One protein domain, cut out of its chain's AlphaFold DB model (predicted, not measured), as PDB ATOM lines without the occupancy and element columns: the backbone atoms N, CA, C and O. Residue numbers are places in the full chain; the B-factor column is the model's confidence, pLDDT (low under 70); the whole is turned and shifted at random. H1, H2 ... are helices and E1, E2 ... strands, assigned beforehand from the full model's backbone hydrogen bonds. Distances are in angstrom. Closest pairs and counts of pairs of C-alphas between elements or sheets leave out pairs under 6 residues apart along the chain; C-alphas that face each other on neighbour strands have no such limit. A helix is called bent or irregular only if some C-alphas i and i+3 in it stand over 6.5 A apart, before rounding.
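Overview. This is residues 2 to 112 of the 274 residues of an uncharacterized protein of Acinetobacter tandoii (UniProt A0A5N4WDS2). Three long helices, H1, H3 and H4, form an up-and-down bundle, each running against the one before; at one end H2 packs on H3, and the small antiparallel hairpin E1 E2 lies there too. The 111 printed residues, mostly helix, run H1 H2 E1 E2 H3 H4; the whole is compact, with a radius of gyration of the C-alphas of 14.1 A and spans of 41 by 30 by 23 A.

Arrangement. Start at H1, residues 2 to 24, which touches H3, residues 64 to 79, at 16 degrees, closest at C-alphas 14 and 74, 6.7 A. H2, residues 39 to 50, touches H3 at C-alphas 49 and 64, 4.0 A. In E1, 54 to 57, and E2, 60 to 63, find N 55 and O 62 at 2.8 A. H3 and H4, 83 to 102, touch at C-alphas 77 and 89, 6.4 A. H2 and H3 have every O i to N i+4 pair within hydrogen-bond range, H1 18 of 19, irregular H4 14 of 16, its C-alphas 84 and 87 being 8.5 A apart.

Along the chain. Find C-alpha 2 at (126.524, 85.154, 119.029); H1 runs 33.6 A. H4 runs 28.2 A to C-alpha 102 at (139.280, 101.695, 135.540).

Size, cuts and confidence. The printed part has no cut. The H1 to H2 link is long. Residues 2, 3 and 58 are under pLDDT 70.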
ATOM      1  N   GLU A   2     125.779  84.130 118.261       52.75
ATOM      2  CA  GLU A   2     126.524  85.154 119.029       52.75
ATOM      3  C   GLU A   2     125.654  86.061 119.925       52.75
ATOM      4  O   GLU A   2     126.101  86.440 121.006       52.75
ATOM      5  N   ASN A   3     124.407  86.365 119.543       58.12
ATOM      6  CA  ASN A   3     123.554  87.300 120.296       58.12
ATOM      7  C   ASN A   3     123.224  86.816 121.718       58.12
ATOM      8  O   ASN A   3     123.356  87.576 122.678       58.12
ATOM      9  N   ASN A   4     122.912  85.524 121.868       71.50
ATOM     10  CA  ASN A   4     122.616  84.917 123.169       71.50
ATOM     11  C   ASN A   4     123.836  84.983 124.113       71.50
ATOM     12  O   ASN A   4     123.705  85.164 125.319       71.50
ATOM     13  N   GLN A   5     125.053  84.931 123.561       84.06
ATOM     14  CA  GLN A   5     126.273  84.964 124.362       84.06
ATOM     15  C   GLN A   5     126.522  86.338 125.002       84.06
ATOM     16  O   GLN A   5     127.024  86.389 126.124       84.06
ATOM     17  N   LEU A   6     126.175  87.434 124.313       87.25
ATOM     18  CA  LEU A   6     126.312  88.787 124.859       87.25
ATOM     19  C   LEU A   6     125.301  89.042 125.982       87.25
ATOM     20  O   LEU A   6     125.675  89.593 127.010       87.25
ATOM     21  N   ALA A   7     124.047  88.618 125.803       87.25
ATOM     22  CA  ALA A   7     123.013  88.756 126.828       87.25
ATOM     23  C   ALA A   7     123.383  87.990 128.109       87.25
ATOM     24  O   ALA A   7     123.317  88.551 129.203       87.25
ATOM     25  N   VAL A   8     123.855  86.743 127.965       89.88
ATOM     26  CA  VAL A   8     124.382  85.948 129.085       89.88
ATOM     27  C   VAL A   8     125.522  86.688 129.777       89.88
ATOM     28  O   VAL A   8     125.505  86.828 130.993       89.88
ATOM     29  N   GLU A   9     126.483  87.215 129.021       92.00
ATOM     30  CA  GLU A   9     127.636  87.903 129.602       92.00
ATOM     31  C   GLU A   9     127.259  89.194 130.349       92.00
ATOM     32  O   GLU A   9     127.815  89.474 131.410       92.00
ATOM     33  N   ILE A  10     126.302  89.969 129.832       92.50
ATOM     34  CA  ILE A  10     125.776  91.156 130.521       92.50
ATOM     35  C   ILE A  10     125.125  90.749 131.854       92.50
ATOM     36  O   ILE A  10     125.364  91.395 132.874       92.50
ATOM     37  N   GLY A  11     124.347  89.661 131.863       91.81
ATOM     38  CA  GLY A  11     123.761  89.107 133.088       91.81
ATOM     39  C   GLY A  11     124.823  88.627 134.082       91.81
ATOM     40  O   GLY A  11     124.754  88.941 135.266       91.81
ATOM     41  N   GLU A  12     125.858  87.941 133.598       93.56
ATOM     42  CA  GLU A  12     126.997  87.522 134.416       93.56
ATOM     43  C   GLU A  12     127.737  88.713 135.041       93.56
ATOM     44  O   GLU A  12     128.105  88.643 136.213       93.56
ATOM     45  N   MET A  13     127.925  89.807 134.290       95.00
ATOM     46  CA  MET A  13     128.534  91.038 134.807       95.00
ATOM     47  C   MET A  13     127.693  91.695 135.898       95.00
ATOM     48  O   MET A  13     128.262  92.256 136.830       95.00
ATOM     49  N   LEU A  14     126.362  91.620 135.815       94.75
ATOM     50  CA  LEU A  14     125.486  92.158 136.855       94.75
ATOM     51  C   LEU A  14     125.745  91.470 138.201       94.75
ATOM     52  O   LEU A  14     125.955  92.146 139.207       94.75
ATOM     53  N   GLU A  15     125.795  90.135 138.212       94.88
ATOM     54  CA  GLU A  15     126.133  89.364 139.419       94.88
ATOM     55  C   GLU A  15     127.565  89.636 139.885       94.88
ATOM     56  O   GLU A  15     127.830  89.733 141.083       94.88
ATOM     57  N   GLU A  16     128.491  89.797 138.938       95.19
ATOM     58  CA  GLU A  16     129.892  90.094 139.217       95.19
ATOM     59  C   GLU A  16     130.049  91.443 139.939       95.19
ATOM     60  O   GLU A  16     130.840  91.542 140.872       95.19
ATOM     61  N   VAL A  17     129.274  92.477 139.593       95.38
ATOM     62  CA  VAL A  17     129.323  93.775 140.294       95.38
ATOM     63  C   VAL A  17     128.845  93.646 141.747       95.38
ATOM     64  O   VAL A  17     129.509  94.161 142.650       95.38
ATOM     65  N   PHE A  18     127.757  92.907 142.004       95.69
ATOM     66  CA  PHE A  18     127.304  92.619 143.375       95.69
ATOM     67  C   PHE A  18     128.342  91.822 144.164       95.69
ATOM     68  O   PHE A  18     128.637  92.147 145.315       95.69
ATOM     69  N   HIS A  19     128.928  90.804 143.534       94.75
ATOM     70  CA  HIS A  19     129.992  90.024 144.140       94.75
ATOM     71  C   HIS A  19     131.188  90.891 144.529       94.75
ATOM     72  O   HIS A  19     131.639  90.808 145.672       94.75
ATOM     73  N   ASN A  20     131.693  91.706 143.604       93.94
ATOM     74  CA  ASN A  20     132.872  92.521 143.860       93.94
ATOM     75  C   ASN A  20     132.607  93.549 144.953       93.94
ATOM     76  O   ASN A  20     133.483  93.756 145.783       93.94
ATOM     77  N   TYR A  21     131.401  94.117 145.037       95.06
ATOM     78  CA  TYR A  21     131.037  94.976 146.165       95.06
ATOM     79  C   TYR A  21     131.232  94.263 147.510       95.06
ATOM     80  O   TYR A  21     131.899  94.784 148.401       95.06
ATOM     81  N   LEU A  22     130.733  93.031 147.635       94.88
ATOM     82  CA  LEU A  22     130.848  92.234 148.861       94.88
ATOM     83  C   LEU A  22     132.282  91.801 149.203       94.88
ATOM     84  O   LEU A  22     132.542  91.412 150.338       94.88
ATOM     85  N   CYS A  23     133.220  91.867 148.255       92.75
ATOM     86  CA  CYS A  23     134.643  91.665 148.544       92.75
ATOM     87  C   CYS A  23     135.257  92.842 149.319       92.75
ATOM     88  O   CYS A  23     136.278  92.661 149.979       92.75
ATOM     89  N   TYR A  24     134.654  94.032 149.237       92.38
ATOM     90  CA  TYR A  24     135.162  95.257 149.863       92.38
ATOM     91  C   TYR A  24     134.274  95.776 150.995       92.38
ATOM     92  O   TYR A  24     134.763  96.500 151.861       92.38
ATOM     93  N   PHE A  25     132.990  95.415 151.002       93.81
ATOM     94  CA  PHE A  25     132.002  95.902 151.957       93.81
ATOM     95  C   PHE A  25     131.264  94.738 152.610       93.81
ATOM     96  O   PHE A  25     130.737  93.852 151.935       93.81
ATOM     97  N   ASN A  26     131.190  94.761 153.939       93.38
ATOM     98  CA  ASN A  26     130.455  93.760 154.696       93.38
ATOM     99  C   ASN A  26     128.972  94.141 154.769       93.38
ATOM    100  O   ASN A  26     128.609  95.070 155.487       93.38
ATOM    101  N   VAL A  27     128.121  93.412 154.047       95.12
ATOM    102  CA  VAL A  27     126.664  93.589 154.088       95.12
ATOM    103  C   VAL A  27     126.053  92.435 154.866       95.12
ATOM    104  O   VAL A  27     126.183  91.274 154.478       95.12
ATOM    105  N   GLU A  28     125.346  92.745 155.949       93.31
ATOM    106  CA  GLU A  28     124.782  91.729 156.834       93.31
ATOM    107  C   GLU A  28     123.893  90.716 156.083       93.31
ATOM    108  O   GLU A  28     122.940  91.058 155.370       93.31
ATOM    109  N   GLY A  29     124.213  89.431 156.262       91.38
ATOM    110  CA  GLY A  29     123.492  88.319 155.644       91.38
ATOM    111  C   GLY A  29     123.769  88.119 154.150       91.38
ATOM    112  O   GLY A  29     123.090  87.301 153.534       91.38
ATOM    113  N   CYS A  30     124.740  88.827 153.570       94.88
ATOM    114  CA  CYS A  30     125.202  88.634 152.196       94.88
ATOM    115  C   CYS A  30     126.677  88.206 152.214       94.88
ATOM    116  O   CYS A  30     127.473  88.763 152.961       94.88
ATOM    117  N   MET A  31     127.053  87.221 151.394       92.38
ATOM    118  CA  MET A  31     128.427  86.697 151.348       92.38
ATOM    119  C   MET A  31     129.005  86.824 149.937       92.38
ATOM    120  O   MET A  31     128.274  86.524 148.991       92.38
ATOM    121  N   PRO A  32     130.287  87.210 149.777       91.88
ATOM    122  CA  PRO A  32     130.940  87.229 148.472       91.88
ATOM    123  C   PRO A  32     131.134  85.807 147.912       91.88
ATOM    124  O   PRO A  32     130.884  84.806 148.584       91.88
ATOM    125  N   TYR A  33     131.625  85.734 146.674       89.25
ATOM    126  CA  TYR A  33     131.977  84.513 145.938       89.25
ATOM    127  C   TYR A  33     130.786  83.601 145.629       89.25
ATOM    128  O   TYR A  33     130.900  82.375 145.625       89.25
ATOM    129  N   ARG A  34     129.629  84.208 145.347       87.31
ATOM    130  CA  ARG A  34     128.449  83.512 144.830       87.31
ATOM    131  C   ARG A  34     128.271  83.770 143.346       87.31
ATOM    132  O   ARG A  34     128.490  84.883 142.877       87.31
ATOM    133  N   SER A  35     127.823  82.741 142.627       84.62
ATOM    134  CA  SER A  35     127.486  82.842 141.206       84.62
ATOM    135  C   SER A  35     126.320  83.791 140.954       84.62
ATOM    136  O   SER A  35     126.347  84.522 139.970       84.62
ATOM    137  N   GLU A  36     125.317  83.781 141.829       92.19
ATOM    138  CA  GLU A  36     124.103  84.583 141.702       92.19
ATOM    139  C   GLU A  36     123.611  85.009 143.085       92.19
ATOM    140  O   GLU A  36     123.763  84.273 144.066       92.19
ATOM    141  N   TYR A  37     122.992  86.186 143.146       93.50
ATOM    142  CA  TYR A  37     122.351  86.712 144.347       93.50
ATOM    143  C   TYR A  37     120.833  86.758 144.177       93.50
ATOM    144  O   TYR A  37     120.304  87.140 143.126       93.50
ATOM    145  N   SER A  38     120.111  86.413 145.240       95.12
ATOM    146  CA  SER A  38     118.655  86.538 145.264       95.12
ATOM    147  C   SER A  38     118.225  88.006 145.166       95.12
ATOM    148  O   SER A  38     118.955  88.924 145.539       95.12
ATOM    149  N   ASN A  39     116.990  88.257 144.722       94.50
ATOM    150  CA  ASN A  39     116.450  89.621 144.661       94.50
ATOM    151  C   ASN A  39     116.434  90.316 146.032       94.50
ATOM    152  O   ASN A  39     116.554  91.537 146.100       94.50
ATOM    153  N   GLN A  40     116.281  89.560 147.123       95.75
ATOM    154  CA  GLN A  40     116.332  90.109 148.476       95.75
ATOM    155  C   GLN A  40     117.756  90.535 148.851       95.75
ATOM    156  O   GLN A  40     117.936  91.632 149.376       95.75
ATOM    157  N   GLU A  41     118.762  89.714 148.545       95.62
ATOM    158  CA  GLU A  41     120.173  90.062 148.755       95.62
ATOM    159  C   GLU A  41     120.575  91.261 147.899       95.62
ATOM    160  O   GLU A  41     121.100  92.231 148.432       95.62
ATOM    161  N   LYS A  42     120.230  91.272 146.606       95.81
ATOM    162  CA  LYS A  42     120.503  92.406 145.705       95.81
ATOM    163  C   LYS A  42     119.924  93.717 146.232       95.81
ATOM    164  O   LYS A  42     120.614  94.730 146.218       95.81
ATOM    165  N   LYS A  43     118.690  93.702 146.751       95.44
ATOM    166  CA  LYS A  43     118.070  94.880 147.383       95.44
ATOM    167  C   LYS A  43     118.829  95.338 148.628       95.44
ATOM    168  O   LYS A  43     119.039  96.535 148.785       95.44
ATOM    169  N   LYS A  44     119.251  94.409 149.496       96.50
ATOM    170  CA  LYS A  44     120.057  94.734 150.687       96.50
ATOM    171  C   LYS A  44     121.404  95.339 150.307       96.50
ATOM    172  O   LYS A  44     121.786  96.363 150.858       96.50
ATOM    173  N   ILE A  45     122.093  94.723 149.350       97.00
ATOM    174  CA  ILE A  45     123.389  95.190 148.858       97.00
ATOM    175  C   ILE A  45     123.250  96.585 148.246       97.00
ATOM    176  O   ILE A  45     124.020  97.475 148.584       97.00
ATOM    177  N   PHE A  46     122.239  96.799 147.400       95.38
ATOM    178  CA  PHE A  46     121.995  98.098 146.778       95.38
ATOM    179  C   PHE A  46     121.688  99.190 147.813       95.38
ATOM    180  O   PHE A  46     122.290 100.257 147.763       95.38
ATOM    181  N   ALA A  47     120.838  98.898 148.804       95.38
ATOM    182  CA  ALA A  47     120.566  99.822 149.907       95.38
ATOM    183  C   ALA A  47     121.821 100.113 150.751       95.38
ATOM    184  O   ALA A  47     121.988 101.214 151.264       95.38
ATOM    185  N   HIS A  48     122.727  99.142 150.887       96.94
ATOM    186  CA  HIS A  48     124.011  99.369 151.544       96.94
ATOM    187  C   HIS A  48     124.941 100.255 150.698       96.94
ATOM    188  O   HIS A  48     125.656 101.092 151.247       96.94
ATOM    189  N   MET A  49     124.911 100.133 149.367       96.31
ATOM    190  CA  MET A  49     125.646 101.038 148.477       96.31
ATOM    191  C   MET A  49     125.182 102.498 148.619       96.31
ATOM    192  O   MET A  49     126.029 103.386 148.545       96.31
ATOM    193  N   ASP A  50     123.894 102.748 148.901       93.88
ATOM    194  CA  ASP A  50     123.340 104.100 149.122       93.88
ATOM    195  C   ASP A  50     123.928 104.799 150.356       93.88
ATOM    196  O   ASP A  50     123.966 106.028 150.419       93.88
ATOM    197  N   LEU A  51     124.446 104.034 151.325       93.25
ATOM    198  CA  LEU A  51     125.188 104.594 152.460       93.25
ATOM    199  C   LEU A  51     126.501 105.256 152.016       93.25
ATOM    200  O   LEU A  51     127.100 106.010 152.780       93.25
ATOM    201  N   ASN A  52     126.950 104.944 150.795       93.44
ATOM    202  CA  ASN A  52     128.108 105.501 150.112       93.44
ATOM    203  C   ASN A  52     129.397 105.517 150.948       93.44
ATOM    204  O   ASN A  52     130.196 106.451 150.886       93.44
ATOM    205  N   GLN A  53     129.589 104.470 151.747       91.19
ATOM    206  CA  GLN A  53     130.791 104.298 152.551       91.19
ATOM    207  C   GLN A  53     132.021 104.144 151.656       91.19
ATOM    208  O   GLN A  53     131.941 103.577 150.564       91.19
ATOM    209  N   GLU A  54     133.162 104.622 152.148       91.69
ATOM    210  CA  GLU A  54     134.452 104.478 151.481       91.69
ATOM    211  C   GLU A  54     135.202 103.263 152.033       91.69
ATOM    212  O   GLU A  54     135.262 103.050 153.244       91.69
ATOM    213  N   CYS A  55     135.814 102.486 151.146       88.88
ATOM    214  CA  CYS A  55     136.726 101.405 151.482       88.88
ATOM    215  C   CYS A  55     138.070 101.667 150.801       88.88
ATOM    216  O   CYS A  55     138.125 101.917 149.596       88.88
ATOM    217  N   THR A  56     139.157 101.619 151.570       85.81
ATOM    218  CA  THR A  56     140.518 101.765 151.040       85.81
ATOM    219  C   THR A  56     141.193 100.402 151.000       85.81
ATOM    220  O   THR A  56     141.394  99.775 152.037       85.81
ATOM    221  N   CYS A  57     141.580  99.949 149.810       75.31
ATOM    222  CA  CYS A  57     142.279  98.684 149.606       75.31
ATOM    223  C   CYS A  57     143.422  98.883 148.605       75.31
ATOM    224  O   CYS A  57     143.190  99.360 147.499       75.31
ATOM    225  N   ASN A  58     144.657  98.527 148.976       66.00
ATOM    226  CA  ASN A  58     145.832  98.578 148.088       66.00
ATOM    227  C   ASN A  58     145.984  99.911 147.320       66.00
ATOM    228  O   ASN A  58     146.243  99.919 146.118       66.00
ATOM    229  N   SER A  59     145.808 101.036 148.027       74.44
ATOM    230  CA  SER A  59     145.873 102.409 147.489       74.44
ATOM    231  C   SER A  59     144.728 102.814 146.549       74.44
ATOM    232  O   SER A  59     144.800 103.867 145.918       74.44
ATOM    233  N   ILE A  60     143.665 102.012 146.469       81.00
ATOM    234  CA  ILE A  60     142.431 102.315 145.740       81.00
ATOM    235  C   ILE A  60     141.352 102.667 146.759       81.00
ATOM    236  O   ILE A  60     141.171 101.952 147.745       81.00
ATOM    237  N   ILE A  61     140.646 103.768 146.515       88.44
ATOM    238  CA  ILE A  61     139.486 104.191 147.302       88.44
ATOM    239  C   ILE A  61     138.249 103.840 146.483       88.44
ATOM    240  O   ILE A  61     138.082 104.350 145.378       88.44
ATOM    241  N   LEU A  62     137.413 102.958 147.021       91.50
ATOM    242  CA  LEU A  62     136.155 102.532 146.415       91.50
ATOM    243  C   LEU A  62     134.991 103.034 147.257       91.50
ATOM    244  O   LEU A  62     135.063 102.997 148.486       91.50
ATOM    245  N   LYS A  63     133.905 103.451 146.611       94.56
ATOM    246  CA  LYS A  63     132.680 103.896 147.279       94.56
ATOM    247  C   LYS A  63     131.463 103.134 146.788       94.56
ATOM    248  O   LYS A  63     131.443 102.633 145.665       94.56
ATOM    249  N   GLY A  64     130.411 103.106 147.604       93.31
ATOM    250  CA  GLY A  64     129.110 102.566 147.196       93.31
ATOM    251  C   GLY A  64     128.610 103.148 145.868       93.31
ATOM    252  O   GLY A  64     128.196 102.389 144.989       93.31
ATOM    253  N   SER A  65     128.765 104.461 145.668       94.44
ATOM    254  CA  SER A  65     128.358 105.156 144.443       94.44
ATOM    255  C   SER A  65     129.053 104.648 143.178       94.44
ATOM    256  O   SER A  65     128.448 104.667 142.107       94.44
ATOM    257  N   ASP A  66     130.296 104.165 143.277       93.94
ATOM    258  CA  ASP A  66     131.044 103.661 142.117       93.94
ATOM    259  C   ASP A  66     130.397 102.381 141.572       93.94
ATOM    260  O   ASP A  66     130.182 102.231 140.368       93.94
ATOM    261  N   PHE A  67     129.999 101.475 142.471       95.38
ATOM    262  CA  PHE A  67     129.286 100.254 142.097       95.38
ATOM    263  C   PHE A  67     127.862 100.549 141.615       95.38
ATOM    264  O   PHE A  67     127.382  99.895 140.691       95.38
ATOM    265  N   GLN A  68     127.187 101.551 142.186       94.56
ATOM    266  CA  GLN A  68     125.859 101.968 141.723       94.56
ATOM    267  C   GLN A  68     125.879 102.526 140.304       94.56
ATOM    268  O   GLN A  68     124.968 102.227 139.528       94.56
ATOM    269  N   ALA A  69     126.903 103.306 139.956       94.44
ATOM    270  CA  ALA A  69     127.088 103.797 138.596       94.44
ATOM    271  C   ALA A  69     127.221 102.621 137.616       94.44
ATOM    272  O   ALA A  69     126.464 102.538 136.649       94.44
ATOM    273  N   LEU A  70     128.070 101.638 137.938       95.19
ATOM    274  CA  LEU A  70     128.228 100.422 137.134       95.19
ATOM    275  C   LEU A  70     126.925  99.620 136.993       95.19
ATOM    276  O   LEU A  70     126.593  99.161 135.898       95.19
ATOM    277  N   LEU A  71     126.168  99.445 138.082       95.25
ATOM    278  CA  LEU A  71     124.870  98.762 138.032       95.25
ATOM    279  C   LEU A  71     123.860  99.532 137.176       95.25
ATOM    280  O   LEU A  71     123.113  98.919 136.415       95.25
ATOM    281  N   SER A  72     123.844 100.860 137.275       93.56
ATOM    282  CA  SER A  72     122.955 101.717 136.487       93.56
ATOM    283  C   SER A  72     123.256 101.602 134.994       93.56
ATOM    284  O   SER A  72     122.329 101.418 134.200       93.56
ATOM    285  N   ASP A  73     124.539 101.608 134.622       93.31
ATOM    286  CA  ASP A  73     124.989 101.408 133.243       93.31
ATOM    287  C   ASP A  73     124.581 100.027 132.712       93.31
ATOM    288  O   ASP A  73     124.010  99.922 131.626       93.31
ATOM    289  N   LEU A  74     124.793  98.958 133.491       94.06
ATOM    290  CA  LEU A  74     124.372  97.608 133.101       94.06
ATOM    291  C   LEU A  74     122.859  97.497 132.936       94.06
ATOM    292  O   LEU A  74     122.394  96.943 131.942       94.06
ATOM    293  N   VAL A  75     122.075  98.036 133.871       91.75
ATOM    294  CA  VAL A  75     120.609  98.023 133.778       91.75
ATOM    295  C   VAL A  75     120.139  98.801 132.550       91.75
ATOM    296  O   VAL A  75     119.198  98.368 131.884       91.75
ATOM    297  N   HIS A  76     120.789  99.918 132.218       91.31
ATOM    298  CA  HIS A  76     120.497 100.667 131.000       91.31
ATOM    299  C   HIS A  76     120.798  99.844 129.738       91.31
ATOM    300  O   HIS A  76     119.955  99.765 128.845       91.31
ATOM    301  N   ILE A  77     121.949  99.165 129.693       92.25
ATOM    302  CA  ILE A  77     122.327  98.266 128.592       92.25
ATOM    303  C   ILE A  77     121.324  97.110 128.452       92.25
ATOM    304  O   ILE A  77     120.933  96.789 127.335       92.25
ATOM    305  N   ILE A  78     120.882  96.510 129.563       89.62
ATOM    306  CA  ILE A  78     119.889  95.422 129.570       89.62
ATOM    307  C   ILE A  78     118.538  95.915 129.044       89.62
ATOM    308  O   ILE A  78     117.939  95.264 128.196       89.62
ATOM    309  N   LYS A  79     118.055  97.068 129.526       87.25
ATOM    310  CA  LYS A  79     116.761  97.636 129.105       87.25
ATOM    311  C   LYS A  79     116.727  97.994 127.624       87.25
ATOM    312  O   LYS A  79     115.689  97.843 126.992       87.25
ATOM    313  N   ASN A  80     117.855  98.454 127.093       85.62
ATOM    314  CA  ASN A  80     118.002  98.831 125.690       85.62
ATOM    315  C   ASN A  80     118.593  97.701 124.836       85.62
ATOM    316  O   ASN A  80     119.021  97.944 123.707       85.62
ATOM    317  N   TYR A  81     118.656  96.475 125.364       84.00
ATOM    318  CA  TYR A  81     119.095  95.331 124.584       84.00
ATOM    319  C   TYR A  81     118.080  95.078 123.469       84.00
ATOM    320  O   TYR A  81     116.925  94.743 123.725       84.00
ATOM    321  N   ASN A  82     118.527  95.234 122.228       78.00
ATOM    322  CA  ASN A  82     117.733  94.953 121.046       78.00
ATOM    323  C   ASN A  82     118.591  94.163 120.054       78.00
ATOM    324  O   ASN A  82     119.644  94.640 119.626       78.00
ATOM    325  N   ASP A  83     118.126  92.971 119.677       73.94
ATOM    326  CA  ASP A  83     118.792  92.099 118.705       73.94
ATOM    327  C   ASP A  83     119.002  92.788 117.346       73.94
ATOM    328  O   ASP A  83     120.013  92.550 116.681       73.94
ATOM    329  N   GLU A  84     118.101  93.693 116.957       72.88
ATOM    330  CA  GLU A  84     118.203  94.468 115.714       72.88
ATOM    331  C   GLU A  84     119.285  95.563 115.790       72.88
ATOM    332  O   GLU A  84     119.904  95.902 114.780       72.88
ATOM    333  N   CYS A  85     119.596  96.053 116.999       79.00
ATOM    334  CA  CYS A  85     120.605  97.087 117.273       79.00
ATOM    335  C   CYS A  85     121.830  96.543 118.030       79.00
ATOM    336  O   CYS A  85     122.537  97.286 118.714       79.00
ATOM    337  N   ILE A  86     122.146  95.252 117.875       83.88
ATOM    338  CA  ILE A  86     123.186  94.553 118.652       83.88
ATOM    339  C   ILE A  86     124.558  95.251 118.643       83.88
ATOM    340  O   ILE A  86     125.313  95.175 119.614       83.88
ATOM    341  N   LYS A  87     124.901  95.969 117.563       85.94
ATOM    342  CA  LYS A  87     126.160  96.725 117.451       85.94
ATOM    343  C   LYS A  87     126.254  97.849 118.483       85.94
ATOM    344  O   LYS A  87     127.329  98.063 119.038       85.94
ATOM    345  N   GLU A  88     125.156  98.545 118.752       87.38
ATOM    346  CA  GLU A  88     125.106  99.635 119.732       87.38
ATOM    347  C   GLU A  88     125.239  99.077 121.148       87.38
ATOM    348  O   GLU A  88     126.076  99.547 121.920       87.38
ATOM    349  N   THR A  89     124.530  97.984 121.447       88.69
ATOM    350  CA  THR A  89     124.668  97.247 122.710       88.69
ATOM    351  C   THR A  89     126.103  96.762 122.924       88.69
ATOM    352  O   THR A  89     126.658  96.917 124.010       88.69
ATOM    353  N   GLN A  90     126.757  96.226 121.889       89.88
ATOM    354  CA  GLN A  90     128.163  95.822 121.963       89.88
ATOM    355  C   GLN A  90     129.100  97.000 122.239       89.88
ATOM    356  O   GLN A  90     130.084  96.837 122.963       89.88
ATOM    357  N   VAL A  91     128.846  98.171 121.648       89.94
ATOM    358  CA  VAL A  91     129.639  99.383 121.899       89.94
ATOM    359  C   VAL A  91     129.455  99.848 123.343       89.94
ATOM    360  O   VAL A  91     130.455 100.061 124.027       89.94
ATOM    361  N   ALA A  92     128.213  99.918 123.823       91.44
ATOM    362  CA  ALA A  92     127.899 100.300 125.196       91.44
ATOM    363  C   ALA A  92     128.523  99.328 126.211       91.44
ATOM    364  O   ALA A  92     129.209  99.751 127.137       91.44
ATOM    365  N   PHE A  93     128.403  98.019 125.983       93.62
ATOM    366  CA  PHE A  93     128.999  97.015 126.863       93.62
ATOM    367  C   PHE A  93     130.536  97.040 126.846       93.62
ATOM    368  O   PHE A  93     131.181  96.890 127.883       93.62
ATOM    369  N   LYS A  94     131.163  97.295 125.688       92.56
ATOM    370  CA  LYS A  94     132.619  97.512 125.616       92.56
ATOM    371  C   LYS A  94     133.057  98.743 126.406       92.56
ATOM    372  O   LYS A  94     134.159  98.722 126.950       92.56
ATOM    373  N   GLN A  95     132.246  99.800 126.424       93.25
ATOM    374  CA  GLN A  95     132.518 100.994 127.219       93.25
ATOM    375  C   GLN A  95     132.385 100.682 128.715       93.25
ATOM    376  O   GLN A  95     133.356 100.873 129.443       93.25
ATOM    377  N   PHE A  96     131.283 100.047 129.125       95.81
ATOM    378  CA  PHE A  96     131.081  99.556 130.491       95.81
ATOM    379  C   PHE A  96     132.277  98.734 131.001       95.81
ATOM    380  O   PHE A  96     132.826  99.014 132.062       95.81
ATOM    381  N   MET A  97     132.764  97.766 130.215       95.31
ATOM    382  CA  MET A  97     133.911  96.936 130.609       95.31
ATOM    383  C   MET A  97     135.213  97.733 130.804       95.31
ATOM    384  O   MET A  97     136.077  97.316 131.577       95.31
ATOM    385  N   ARG A  98     135.390  98.864 130.103       93.06
ATOM    386  CA  ARG A  98     136.540  99.763 130.306       93.06
ATOM    387  C   ARG A  98     136.397 100.559 131.596       93.06
ATOM    388  O   ARG A  98     137.392 100.730 132.292       93.06
ATOM    389  N   ASP A  99     135.194 101.025 131.905       92.62
ATOM    390  CA  ASP A  99     134.929 101.797 133.119       92.62
ATOM    391  C   ASP A  99     135.008 100.903 134.365       92.62
ATOM    392  O   ASP A  99     135.688 101.251 135.331       92.62
ATOM    393  N   TYR A 100     134.494  99.674 134.273       93.94
ATOM    394  CA  TYR A 100     134.703  98.618 135.264       93.94
ATOM    395  C   TYR A 100     136.197  98.348 135.531       93.94
ATOM    396  O   TYR A 100     136.633  98.279 136.678       93.94
ATOM    397  N   GLU A 101     137.027  98.226 134.486       92.75
ATOM    398  CA  GLU A 101     138.474  98.017 134.659       92.75
ATOM    399  C   GLU A 101     139.174  99.222 135.313       92.75
ATOM    400  O   GLU A 101     140.108  99.048 136.102       92.75
ATOM    401  N   ARG A 102     138.728 100.444 134.999       90.06
ATOM    402  CA  ARG A 102     139.280 101.695 135.540       90.06
ATOM    403  C   ARG A 102     139.010 101.888 137.022       90.06
ATOM    404  O   ARG A 102     139.858 102.468 137.689       90.06
ATOM    405  N   MET A 103     137.898 101.359 137.523       89.06
ATOM    406  CA  MET A 103     137.577 101.349 138.949       89.06
ATOM    407  C   MET A 103     138.662 100.660 139.792       89.06
ATOM    408  O   MET A 103     138.822 100.951 140.970       89.06
ATOM    409  N   GLY A 104     139.455  99.776 139.178       84.56
ATOM    410  CA  GLY A 104     140.648  99.228 139.813       84.56
ATOM    411  C   GLY A 104     140.390  98.015 140.706       84.56
ATOM    412  O   GLY A 104     141.287  97.626 141.444       84.56
ATOM    413  N   ILE A 105     139.221  97.380 140.587       85.19
ATOM    414  CA  ILE A 105     138.887  96.122 141.273       85.19
ATOM    415  C   ILE A 105     140.030  95.102 141.120       85.19
ATOM    416  O   ILE A 105     140.602  94.927 140.036       85.19
ATOM    417  N   ASP A 106     140.368  94.430 142.220       83.88
ATOM    418  CA  ASP A 106     141.414  93.412 142.249       83.88
ATOM    419  C   ASP A 106     141.013  92.218 141.369       83.88
ATOM    420  O   ASP A 106     139.924  91.660 141.482       83.88
ATOM    421  N   TYR A 107     141.925  91.761 140.511       83.81
ATOM    422  CA  TYR A 107     141.720  90.555 139.713       83.81
ATOM    423  C   TYR A 107     141.473  89.303 140.551       83.81
ATOM    424  O   TYR A 107     140.885  88.347 140.038       83.81
ATOM    425  N   ALA A 108     141.969  89.255 141.788       83.56
ATOM    426  CA  ALA A 108     141.680  88.173 142.720       83.56
ATOM    427  C   ALA A 108     140.209  88.168 143.168       83.56
ATOM    428  O   ALA A 108     139.679  87.095 143.441       83.56
ATOM    429  N   ALA A 109     139.550  89.332 143.174       86.38
ATOM    430  CA  ALA A 109     138.138  89.477 143.517       86.38
ATOM    431  C   ALA A 109     137.196  89.123 142.353       86.38
ATOM    432  O   ALA A 109     136.036  88.832 142.599       86.38
ATOM    433  N   ILE A 110     137.687  89.074 141.108       91.38
ATOM    434  CA  ILE A 110     136.866  88.679 139.955       91.38
ATOM    435  C   ILE A 110     136.739  87.154 139.895       91.38
ATOM    436  O   ILE A 110     137.714  86.446 139.610       91.38
ATOM    437  N   MET A 111     135.522  86.655 140.094       91.44
ATOM    438  CA  MET A 111     135.235  85.226 140.197       91.44
ATOM    439  C   MET A 111     135.135  84.560 138.827       91.44
ATOM    440  O   MET A 111     135.699  83.483 138.619       91.44
ATOM    441  N   ARG A 112     134.442  85.178 137.863       91.62
ATOM    442  CA  ARG A 112     134.199  84.554 136.553       91.62
ATOM    443  C   ARG A 112     135.450  84.609 135.660       91.62
ATOM    444  O   ARG A 112     135.865  85.698 135.248       91.62
TER     445      ARG A 112